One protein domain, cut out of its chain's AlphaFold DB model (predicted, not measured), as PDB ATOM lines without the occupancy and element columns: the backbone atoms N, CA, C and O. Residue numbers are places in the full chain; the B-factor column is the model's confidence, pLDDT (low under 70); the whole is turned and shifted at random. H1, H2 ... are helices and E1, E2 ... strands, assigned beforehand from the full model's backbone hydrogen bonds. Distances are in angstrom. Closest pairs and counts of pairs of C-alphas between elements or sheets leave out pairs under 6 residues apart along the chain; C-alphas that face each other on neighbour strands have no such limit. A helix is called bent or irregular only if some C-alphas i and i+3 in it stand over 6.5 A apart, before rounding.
ATOM      1  N   LYS A  13     -17.499   2.464  44.327       49.38
ATOM      2  CA  LYS A  13     -18.910   2.858  44.148       49.38
ATOM      3  C   LYS A  13     -19.628   2.011  43.084       49.38
ATOM      4  O   LYS A  13     -20.755   1.588  43.297       49.38
ATOM      5  N   LYS A  14     -18.929   1.631  42.009       52.56
ATOM      6  CA  LYS A  14     -19.474   0.798  40.921       52.56
ATOM      7  C   LYS A  14     -19.745  -0.652  41.348       52.56
ATOM      8  O   LYS A  14     -20.494  -1.356  40.678       52.56
ATOM      9  N   ASN A  15     -19.120  -1.106  42.439       49.88
ATOM     10  CA  ASN A  15     -19.360  -2.433  43.004       49.88
ATOM     11  C   ASN A  15     -20.566  -2.450  43.958       49.88
ATOM     12  O   ASN A  15     -21.257  -3.459  44.044       49.88
ATOM     13  N   VAL A  16     -20.862  -1.325  44.620       52.81
ATOM     14  CA  VAL A  16     -22.095  -1.152  45.412       52.81
ATOM     15  C   VAL A  16     -23.317  -1.206  44.492       52.81
ATOM     16  O   VAL A  16     -24.283  -1.901  44.791       52.81
ATOM     17  N   ASP A  17     -23.215  -0.617  43.299       54.44
ATOM     18  CA  ASP A  17     -24.276  -0.654  42.288       54.44
ATOM     19  C   ASP A  17     -24.507  -2.041  41.662       54.44
ATOM     20  O   ASP A  17     -25.403  -2.172  40.828       54.44
ATOM     21  N   ARG A  18     -23.739  -3.081  42.015       56.50
ATOM     22  CA  ARG A  18     -23.945  -4.460  41.526       56.50
ATOM     23  C   ARG A  18     -24.795  -5.329  42.440       56.50
ATOM     24  O   ARG A  18     -25.199  -6.398  41.994       56.50
ATOM     25  N   LYS A  19     -25.112  -4.879  43.651       54.75
ATOM     26  CA  LYS A  19     -25.942  -5.635  44.591       54.75
ATOM     27  C   LYS A  19     -27.396  -5.164  44.518       54.75
ATOM     28  O   LYS A  19     -27.659  -3.964  44.449       54.75
ATOM     29  N   ILE A  20     -28.338  -6.104  44.481       64.06
ATOM     30  CA  ILE A  20     -29.757  -5.866  44.765       64.06
ATOM     31  C   ILE A  20     -30.025  -6.477  46.128       64.06
ATOM     32  O   ILE A  20     -29.730  -7.647  46.363       64.06
ATOM     33  N   ILE A  21     -30.606  -5.688  47.016       63.78
ATOM     34  CA  ILE A  21     -31.135  -6.207  48.269       63.78
ATOM     35  C   ILE A  21     -32.540  -6.720  47.955       63.78
ATOM     36  O   ILE A  21     -33.421  -5.933  47.611       63.78
ATOM     37  N   ILE A  22     -32.733  -8.037  48.009       58.75
ATOM     38  CA  ILE A  22     -34.058  -8.656  47.905       58.75
ATOM     39  C   ILE A  22     -34.423  -9.109  49.312       58.75
ATOM     40  O   ILE A  22     -33.818 -10.046  49.834       58.75
ATOM     41  N   LEU A  23     -35.395  -8.431  49.927       66.00
ATOM     42  CA  LEU A  23     -35.777  -8.629  51.331       66.00
ATOM     43  C   LEU A  23     -34.571  -8.416  52.270       66.00
ATOM     44  O   LEU A  23     -34.190  -7.277  52.522       66.00
ATOM     45  N   THR A  24     -33.962  -9.503  52.752       66.94
ATOM     46  CA  THR A  24     -32.820  -9.539  53.685       66.94
ATOM     47  C   THR A  24     -31.545 -10.126  53.076       66.94
ATOM     48  O   THR A  24     -30.516 -10.167  53.749       66.94
ATOM     49  N   PHE A  25     -31.587 -10.596  51.826       59.81
ATOM     50  CA  PHE A  25     -30.435 -11.208  51.168       59.81
ATOM     51  C   PHE A  25     -29.800 -10.235  50.175       59.81
ATOM     52  O   PHE A  25     -30.452  -9.717  49.264       59.81
ATOM     53  N   GLU A  26     -28.498 -10.002  50.343       69.62
ATOM     54  CA  GLU A  26     -27.681  -9.324  49.342       69.62
ATOM     55  C   GLU A  26     -27.431 -10.286  48.175       69.62
ATOM     56  O   GLU A  26     -26.594 -11.185  48.265       69.62
ATOM     57  N   ALA A  27     -28.163 -10.103  47.076       67.06
ATOM     58  CA  ALA A  27     -27.953 -10.850  45.844       67.06
ATOM     59  C   ALA A  27     -27.259  -9.965  44.801       67.06
ATOM     60  O   ALA A  27     -27.534  -8.769  44.682       67.06
ATOM     61  N   ASP A  28     -26.363 -10.538  44.000       74.88
ATOM     62  CA  ASP A  28     -25.799  -9.814  42.861       74.88
ATOM     63  C   ASP A  28     -26.886  -9.608  41.794       74.88
ATOM     64  O   ASP A  28     -27.596 -10.550  41.433       74.88
ATOM     65  N   LYS A  29     -26.970  -8.401  41.214       78.00
ATOM     66  CA  LYS A  29     -27.885  -8.036  40.109       78.00
ATOM     67  C   LYS A  29     -27.908  -9.089  39.010       78.00
ATOM     68  O   LYS A  29     -28.965  -9.459  38.511       78.00
ATOM     69  N   THR A  30     -26.729  -9.577  38.644       79.94
ATOM     70  CA  THR A  30     -26.563 -10.616  37.629       79.94
ATOM     71  C   THR A  30     -27.240 -11.913  38.049       79.94
ATOM     72  O   THR A  30     -28.004 -12.458  37.261       79.94
ATOM     73  N   THR A  31     -27.023 -12.377  39.282       81.69
ATOM     74  CA  THR A  31     -27.621 -13.620  39.793       81.69
ATOM     75  C   THR A  31     -29.142 -13.562  39.804       81.69
ATOM     76  O   THR A  31     -29.765 -14.497  39.313       81.69
ATOM     77  N   THR A  32     -29.730 -12.441  40.230       83.69
ATOM     78  CA  THR A  32     -31.185 -12.230  40.202       83.69
ATOM     79  C   THR A  32     -31.751 -12.258  38.785       83.69
ATOM     80  O   THR A  32     -32.784 -12.866  38.529       83.69
ATOM     81  N   ILE A  33     -31.075 -11.610  37.835       87.62
ATOM     82  CA  ILE A  33     -31.515 -11.606  36.437       87.62
ATOM     83  C   ILE A  33     -31.491 -13.034  35.875       87.62
ATOM     84  O   ILE A  33     -32.447 -13.469  35.238       87.62
ATOM     85  N   ILE A  34     -30.425 -13.790  36.148       87.62
ATOM     86  CA  ILE A  34     -30.276 -15.164  35.655       87.62
ATOM     87  C   ILE A  34     -31.330 -16.087  36.255       87.62
ATOM     88  O   ILE A  34     -31.877 -16.907  35.522       87.62
ATOM     89  N   THR A  35     -31.633 -15.970  37.551       87.25
ATOM     90  CA  THR A  35     -32.656 -16.815  38.179       87.25
ATOM     91  C   THR A  35     -34.033 -16.547  37.585       87.25
ATOM     92  O   THR A  35     -34.728 -17.503  37.257       87.25
ATOM     93  N   ILE A  36     -34.394 -15.282  37.344       91.00
ATOM     94  CA  ILE A  36     -35.661 -14.920  36.687       91.00
ATOM     95  C   ILE A  36     -35.726 -15.500  35.268       91.00
ATOM     96  O   ILE A  36     -36.693 -16.181  34.926       91.00
ATOM     97  N   PHE A  37     -34.691 -15.288  34.450       93.75
ATOM     98  CA  PHE A  37     -34.661 -15.835  33.090       93.75
ATOM     99  C   PHE A  37     -34.674 -17.363  33.075       93.75
ATOM    100  O   PHE A  37     -35.310 -17.964  32.212       93.75
ATOM    101  N   SER A  38     -34.002 -17.997  34.032       91.50
ATOM    102  CA  SER A  38     -33.975 -19.449  34.159       91.50
ATOM    103  C   SER A  38     -35.338 -20.015  34.558       91.50
ATOM    104  O   SER A  38     -35.746 -21.028  33.996       91.50
ATOM    105  N   LEU A  39     -36.068 -19.336  35.445       91.81
ATOM    106  CA  LEU A  39     -37.445 -19.680  35.807       91.81
ATOM    107  C   LEU A  39     -38.378 -19.596  34.598       91.81
ATOM    108  O   LEU A  39     -39.095 -20.552  34.313       91.81
ATOM    109  N   ILE A  40     -38.312 -18.503  33.836       94.75
ATOM    110  CA  ILE A  40     -39.122 -18.337  32.620       94.75
ATOM    111  C   ILE A  40     -38.769 -19.421  31.593       94.75
ATOM    112  O   ILE A  40     -39.656 -20.078  31.051       94.75
ATOM    113  N   ALA A  41     -37.476 -19.663  31.365       94.56
ATOM    114  CA  ALA A  41     -37.011 -20.694  30.442       94.56
ATOM    115  C   ALA A  41     -37.394 -22.115  30.892       94.56
ATOM    116  O   ALA A  41     -37.567 -22.990  30.045       94.56
ATOM    117  N   SER A  42     -37.559 -22.351  32.198       95.75
ATOM    118  CA  SER A  42     -37.948 -23.655  32.746       95.75
ATOM    119  C   SER A  42     -39.390 -24.049  32.433       95.75
ATOM    120  O   SER A  42     -39.701 -25.238  32.455       95.75
ATOM    121  N   LEU A  43     -40.266 -23.103  32.072       94.31
ATOM    122  CA  LEU A  43     -41.662 -23.408  31.733       94.31
ATOM    123  C   LEU A  43     -41.760 -24.407  30.574       94.31
ATOM    124  O   LEU A  43     -42.550 -25.346  30.631       94.31
ATOM    125  N   PHE A  44     -40.904 -24.256  29.562       95.56
ATOM    126  CA  PHE A  44     -40.904 -25.117  28.380       95.56
ATOM    127  C   PHE A  44     -40.589 -26.593  28.698       95.56
ATOM    128  O   PHE A  44     -41.431 -27.449  28.416       95.56
ATOM    129  N   PRO A  45     -39.449 -26.940  29.335       95.38
ATOM    130  CA  PRO A  45     -39.187 -28.321  29.731       95.38
ATOM    131  C   PRO A  45     -40.172 -28.823  30.794       95.38
ATOM    132  O   PRO A  45     -40.472 -30.014  30.815       95.38
ATOM    133  N   THR A  46     -40.720 -27.943  31.641       96.06
ATOM    134  CA  THR A  46     -41.703 -28.351  32.657       96.06
ATOM    135  C   THR A  46     -42.982 -28.876  32.011       96.06
ATOM    136  O   THR A  46     -43.458 -29.923  32.432       96.06
ATOM    137  N   ILE A  47     -43.499 -28.233  30.955       95.75
ATOM    138  CA  ILE A  47     -44.701 -28.701  30.233       95.75
ATOM    139  C   ILE A  47     -44.482 -30.099  29.634       95.75
ATOM    140  O   ILE A  47     -45.349 -30.963  29.742       95.75
ATOM    141  N   ILE A  48     -43.306 -30.339  29.046       95.69
ATOM    142  CA  ILE A  48     -42.965 -31.626  28.423       95.69
ATOM    143  C   ILE A  48     -42.888 -32.734  29.480       95.69
ATOM    144  O   ILE A  48     -43.478 -33.801  29.317       95.69
ATOM    145  N   VAL A  49     -42.181 -32.481  30.583       96.44
ATOM    146  CA  VAL A  49     -41.986 -33.472  31.652       96.44
ATOM    147  C   VAL A  49     -43.271 -33.696  32.456       96.44
ATOM    148  O   VAL A  49     -43.526 -34.810  32.918       96.44
ATOM    149  N   TYR A  50     -44.111 -32.668  32.586       96.69
ATOM    150  CA  TYR A  50     -45.404 -32.751  33.260       96.69
ATOM    151  C   TYR A  50     -46.329 -33.789  32.616       96.69
ATOM    152  O   TYR A  50     -47.013 -34.508  33.337       96.69
ATOM    153  N   ALA A  51     -46.295 -33.946  31.289       95.88
ATOM    154  CA  ALA A  51     -47.094 -34.961  30.601       95.88
ATOM    155  C   ALA A  51     -46.727 -36.409  30.994       95.88
ATOM    156  O   ALA A  51     -47.552 -37.306  30.845       95.88
ATOM    157  N   ILE A  52     -45.509 -36.640  31.496       96.81
ATOM    158  CA  ILE A  52     -44.993 -37.976  31.837       96.81
ATOM    159  C   ILE A  52     -45.085 -38.231  33.346       96.81
ATOM    160  O   ILE A  52     -45.511 -39.299  33.774       96.81
ATOM    161  N   ILE A  53     -44.658 -37.256  34.154       95.38
ATOM    162  CA  ILE A  53     -44.469 -37.405  35.607       95.38
ATOM    163  C   ILE A  53     -45.635 -36.791  36.405       95.38
ATOM    164  O   ILE A  53     -45.864 -37.165  37.555       95.38
ATOM    165  N   GLY A  54     -46.389 -35.861  35.813       93.94
ATOM    166  CA  GLY A  54     -47.499 -35.159  36.459       93.94
ATOM    167  C   GLY A  54     -47.050 -34.083  37.455       93.94
ATOM    168  O   GLY A  54     -46.026 -33.421  37.274       93.94
ATOM    169  N   MET A  55     -47.816 -33.919  38.539       93.88
ATOM    170  CA  MET A  55     -47.618 -32.897  39.585       93.88
ATOM    171  C   MET A  55     -46.176 -32.723  40.107       93.88
ATOM    172  O   MET A  55     -45.752 -31.572  40.232       93.88
ATOM    173  N   PRO A  56     -45.382 -33.781  40.386       94.50
ATOM    174  CA  PRO A  56     -44.025 -33.585  40.901       94.50
ATOM    175  C   PRO A  56     -43.101 -32.824  39.934       94.50
ATOM    176  O   PRO A  56     -42.150 -32.173  40.377       94.50
ATOM    177  N   ALA A  57     -43.392 -32.834  38.627       93.44
ATOM    178  CA  ALA A  57     -42.608 -32.107  37.631       93.44
ATOM    179  C   ALA A  57     -42.618 -30.585  37.861       93.44
ATOM    180  O   ALA A  57     -41.619 -29.925  37.571       93.44
ATOM    181  N   LEU A  58     -43.698 -30.035  38.433       94.12
ATOM    182  CA  LEU A  58     -43.848 -28.594  38.671       94.12
ATOM    183  C   LEU A  58     -42.826 -28.037  39.668       94.12
ATOM    184  O   LEU A  58     -42.512 -26.853  39.615       94.12
ATOM    185  N   VAL A  59     -42.301 -28.872  40.565       94.62
ATOM    186  CA  VAL A  59     -41.305 -28.453  41.564       94.62
ATOM    187  C   VAL A  59     -39.899 -28.852  41.125       94.62
ATOM    188  O   VAL A  59     -38.965 -28.055  41.205       94.62
ATOM    189  N   ILE A  60     -39.746 -30.080  40.626       95.12
ATOM    190  CA  ILE A  60     -38.434 -30.656  40.316       95.12
ATOM    191  C   ILE A  60     -37.787 -29.947  39.121       95.12
ATOM    192  O   ILE A  60     -36.601 -29.614  39.172       95.12
ATOM    193  N   VAL A  61     -38.549 -29.686  38.054       95.62
ATOM    194  CA  VAL A  61     -37.990 -29.150  36.804       95.62
ATOM    195  C   VAL A  61     -37.523 -27.697  36.955       95.62
ATOM    196  O   VAL A  61     -36.373 -27.425  36.597       95.62
ATOM    197  N   PRO A  62     -38.301 -26.766  37.544       94.50
ATOM    198  CA  PRO A  62     -37.828 -25.397  37.750       94.50
ATOM    199  C   PRO A  62     -36.617 -25.310  38.682       94.50
ATOM    200  O   PRO A  62     -35.710 -24.507  38.437       94.50
ATOM    201  N   ALA A  63     -36.557 -26.160  39.715       94.12
ATOM    202  CA  ALA A  63     -35.414 -26.223  40.624       94.12
ATOM    203  C   ALA A  63     -34.136 -26.660  39.887       94.12
ATOM    204  O   ALA A  63     -33.105 -25.988  39.978       94.12
ATOM    205  N   LEU A  64     -34.214 -27.733  39.091       95.62
ATOM    206  CA  LEU A  64     -33.105 -28.207  38.260       95.62
ATOM    207  C   LEU A  64     -32.665 -27.156  37.239       95.62
ATOM    208  O   LEU A  64     -31.478 -26.837  37.166       95.62
ATOM    209  N   CYS A  65     -33.607 -26.575  36.493       95.12
ATOM    210  CA  CYS A  65     -33.310 -25.527  35.519       95.12
ATOM    211  C   CYS A  65     -32.606 -24.329  36.161       95.12
ATOM    212  O   CYS A  65     -31.631 -23.851  35.588       95.12
ATOM    213  N   SER A  66     -33.030 -23.901  37.353       92.38
ATOM    214  CA  SER A  66     -32.408 -22.788  38.085       92.38
ATOM    215  C   SER A  66     -30.943 -23.068  38.431       92.38
ATOM    216  O   SER A  66     -30.071 -22.222  38.204       92.38
ATOM    217  N   VAL A  67     -30.647 -24.277  38.919       93.44
ATOM    218  CA  VAL A  67     -29.274 -24.701  39.245       93.44
ATOM    219  C   VAL A  67     -28.416 -24.795  37.979       93.44
ATOM    220  O   VAL A  67     -27.298 -24.275  37.949       93.44
ATOM    221  N   LEU A  68     -28.947 -25.401  36.914       94.62
ATOM    222  CA  LEU A  68     -28.274 -25.524  35.618       94.62
ATOM    223  C   LEU A  68     -28.014 -24.159  34.967       94.62
ATOM    224  O   LEU A  68     -26.915 -23.922  34.469       94.62
ATOM    225  N   GLY A  69     -28.986 -23.248  35.007       91.62
ATOM    226  CA  GLY A  69     -28.861 -21.892  34.475       91.62
ATOM    227  C   GLY A  69     -27.778 -21.097  35.198       91.62
ATOM    228  O   GLY A  69     -26.922 -20.479  34.557       91.62
ATOM    229  N   TRP A  70     -27.747 -21.179  36.531       90.25
ATOM    230  CA  TRP A  70     -26.688 -20.566  37.331       90.25
ATOM    231  C   TRP A  70     -25.310 -21.169  37.033       90.25
ATOM    232  O   TRP A  70     -24.339 -20.431  36.827       90.25
ATOM    233  N   PHE A  71     -25.216 -22.499  36.951       92.81
ATOM    234  CA  PHE A  71     -23.969 -23.194  36.635       92.81
ATOM    235  C   PHE A  71     -23.438 -22.815  35.246       92.81
ATOM    236  O   PHE A  71     -22.270 -22.439  35.115       92.81
ATOM    237  N   LEU A  72     -24.295 -22.842  34.221       91.44
ATOM    238  CA  LEU A  72     -23.947 -22.476  32.848       91.44
ATOM    239  C   LEU A  72     -23.473 -21.021  32.769       91.44
ATOM    240  O   LEU A  72     -22.459 -20.725  32.128       91.44
ATOM    241  N   PHE A  73     -24.170 -20.117  33.460       88.94
ATOM    242  CA  PHE A  73     -23.755 -18.725  33.538       88.94
ATOM    243  C   PHE A  73     -22.382 -18.589  34.192       88.94
ATOM    244  O   PHE A  73     -21.515 -17.918  33.636       88.94
ATOM    245  N   ARG A  74     -22.147 -19.242  35.336       85.81
ATOM    246  CA  ARG A  74     -20.859 -19.177  36.039       85.81
ATOM    247  C   ARG A  74     -19.728 -19.730  35.177       85.81
ATOM    248  O   ARG A  74     -18.678 -19.098  35.069       85.81
ATOM    249  N   TYR A  75     -19.963 -20.863  34.520       86.12
ATOM    250  CA  TYR A  75     -19.014 -21.477  33.598       86.12
ATOM    251  C   TYR A  75     -18.669 -20.541  32.429       86.12
ATOM    252  O   TYR A  75     -17.497 -20.360  32.090       86.12
ATOM    253  N   ARG A  76     -19.672 -19.875  31.843       85.81
ATOM    254  CA  ARG A  76     -19.460 -18.890  30.771       85.81
ATOM    255  C   ARG A  76     -18.758 -17.629  31.277       85.81
ATOM    256  O   ARG A  76     -17.843 -17.139  30.616       85.81
ATOM    257  N   ALA A  77     -19.150 -17.119  32.440       78.81
ATOM    258  CA  ALA A  77     -18.570 -15.924  33.044       78.81
ATOM    259  C   ALA A  77     -17.076 -16.115  33.339       78.81
ATOM    260  O   ALA A  77     -16.277 -15.220  33.067       78.81
ATOM    261  N   GLN A  78     -16.683 -17.306  33.800       74.00
ATOM    262  CA  GLN A  78     -15.278 -17.659  34.009       74.00
ATOM    263  C   GLN A  78     -14.467 -17.653  32.708       74.00
ATOM    264  O   GLN A  78     -13.318 -17.223  32.715       74.00
ATOM    265  N   LYS A  79     -15.051 -18.086  31.583       68.50
ATOM    266  CA  LYS A  79     -14.367 -18.055  30.278       68.50
ATOM    267  C   LYS A  79     -14.263 -16.649  29.679       68.50
ATOM    268  O   LYS A  79     -13.302 -16.378  28.968       68.50
ATOM    269  N   GLY A  80     -15.233 -15.771  29.949       57.75
ATOM    270  CA  GLY A  80     -15.302 -14.431  29.356       57.75
ATOM    271  C   GLY A  80     -14.506 -13.348  30.092       57.75
ATOM    272  O   GLY A  80     -14.047 -12.395  29.464       57.75
ATOM    273  N   LEU A  81     -14.314 -13.472  31.410       53.25
ATOM    274  CA  LEU A  81     -13.690 -12.421  32.214       53.25
ATOM    275  C   LEU A  81     -12.184 -12.669  32.405       53.25
ATOM    276  O   LEU A  81     -11.743 -13.264  33.381       53.25
TER     277      LEU A  81
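This is residues 13 to 81 of the 176 residues of an uncharacterized protein of Leifsonia sp. Leaf264 (UniProt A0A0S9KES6). Two long helices, H2 and H3, make a V-shaped helical hairpin that opens from the turn at residues 54 to 56, with a small hairpin of two strands, E1 and E2, at the other end of H2 and the short helix H1 beyond it. Residues 75 to 81, of which 75 to 80 belong to H3, stick out at the open end of the V. The printed part has 69 residues, with three named helices and two named strands in the order H1, E1, E2, H2, H3; it is mostly helix, and the two strands form an antiparallel sheet. The whole is loose, with a radius of gyration of the C-alphas of 14.8 A, and flat, with spans of 50 by 31 by 13 A.

H1, residues 13 to 16, touches no helix, and a tight link of 2 residues joins it to E1, residues 19 to 22. E1 forms a hairpin with E2, residues 25 to 28: the strands are antiparallel at 141 degrees, and N 20 and O 27, 2.8 A apart, and N 25 and O 22, 3.0 A apart, are within hydrogen-bond range. H2, residues 29 to 53, follows E2 with 0 residues between them. The closest C-alphas of E1 and H2 are those of Lys 19 and Lys 29, 5.4 A apart. H2 has a kink of 48 degrees near residue 47. H2 and H3, residues 57 to 80, form a helical hairpin and touch, their closest C-alphas being those of Tyr 50 and Ala 57, 5.2 A apart. They run opposite ways at a steep tilt of 42 degrees. H3 is apart from both E1 and E2. Of the O i to N i+4 pairs, 16 of 21 in H2 and 19 of 20 in H3 are within hydrogen-bond range; H1 is too short for such a pair.

H1 begins at C-alpha 13, (-18.910, 2.858, 44.148), and measures 5.3 A from first to last C-alpha. E1 measures 9.3 A and E2 9.6 A. H2 measures 34.0 A and begins at C-alpha 29, (-27.885, -8.036, 40.109). H3 measures 33.6 A and ends at C-alpha 80, (-15.302, -14.431, 29.356). Neither H2 nor H3 is bent or irregular, but only just: C-alphas 41 and 44, and likewise C-alphas 58 and 61, are 6.2 A apart.

The two C-alphas farthest apart are those of Lys 13 and Ile 52, 50.0 A. The printed part has no cut, and its four links are tight. The mean pLDDT of the printed part is 82.8, and residues 13 to 27 and 79 to 81 are under 70.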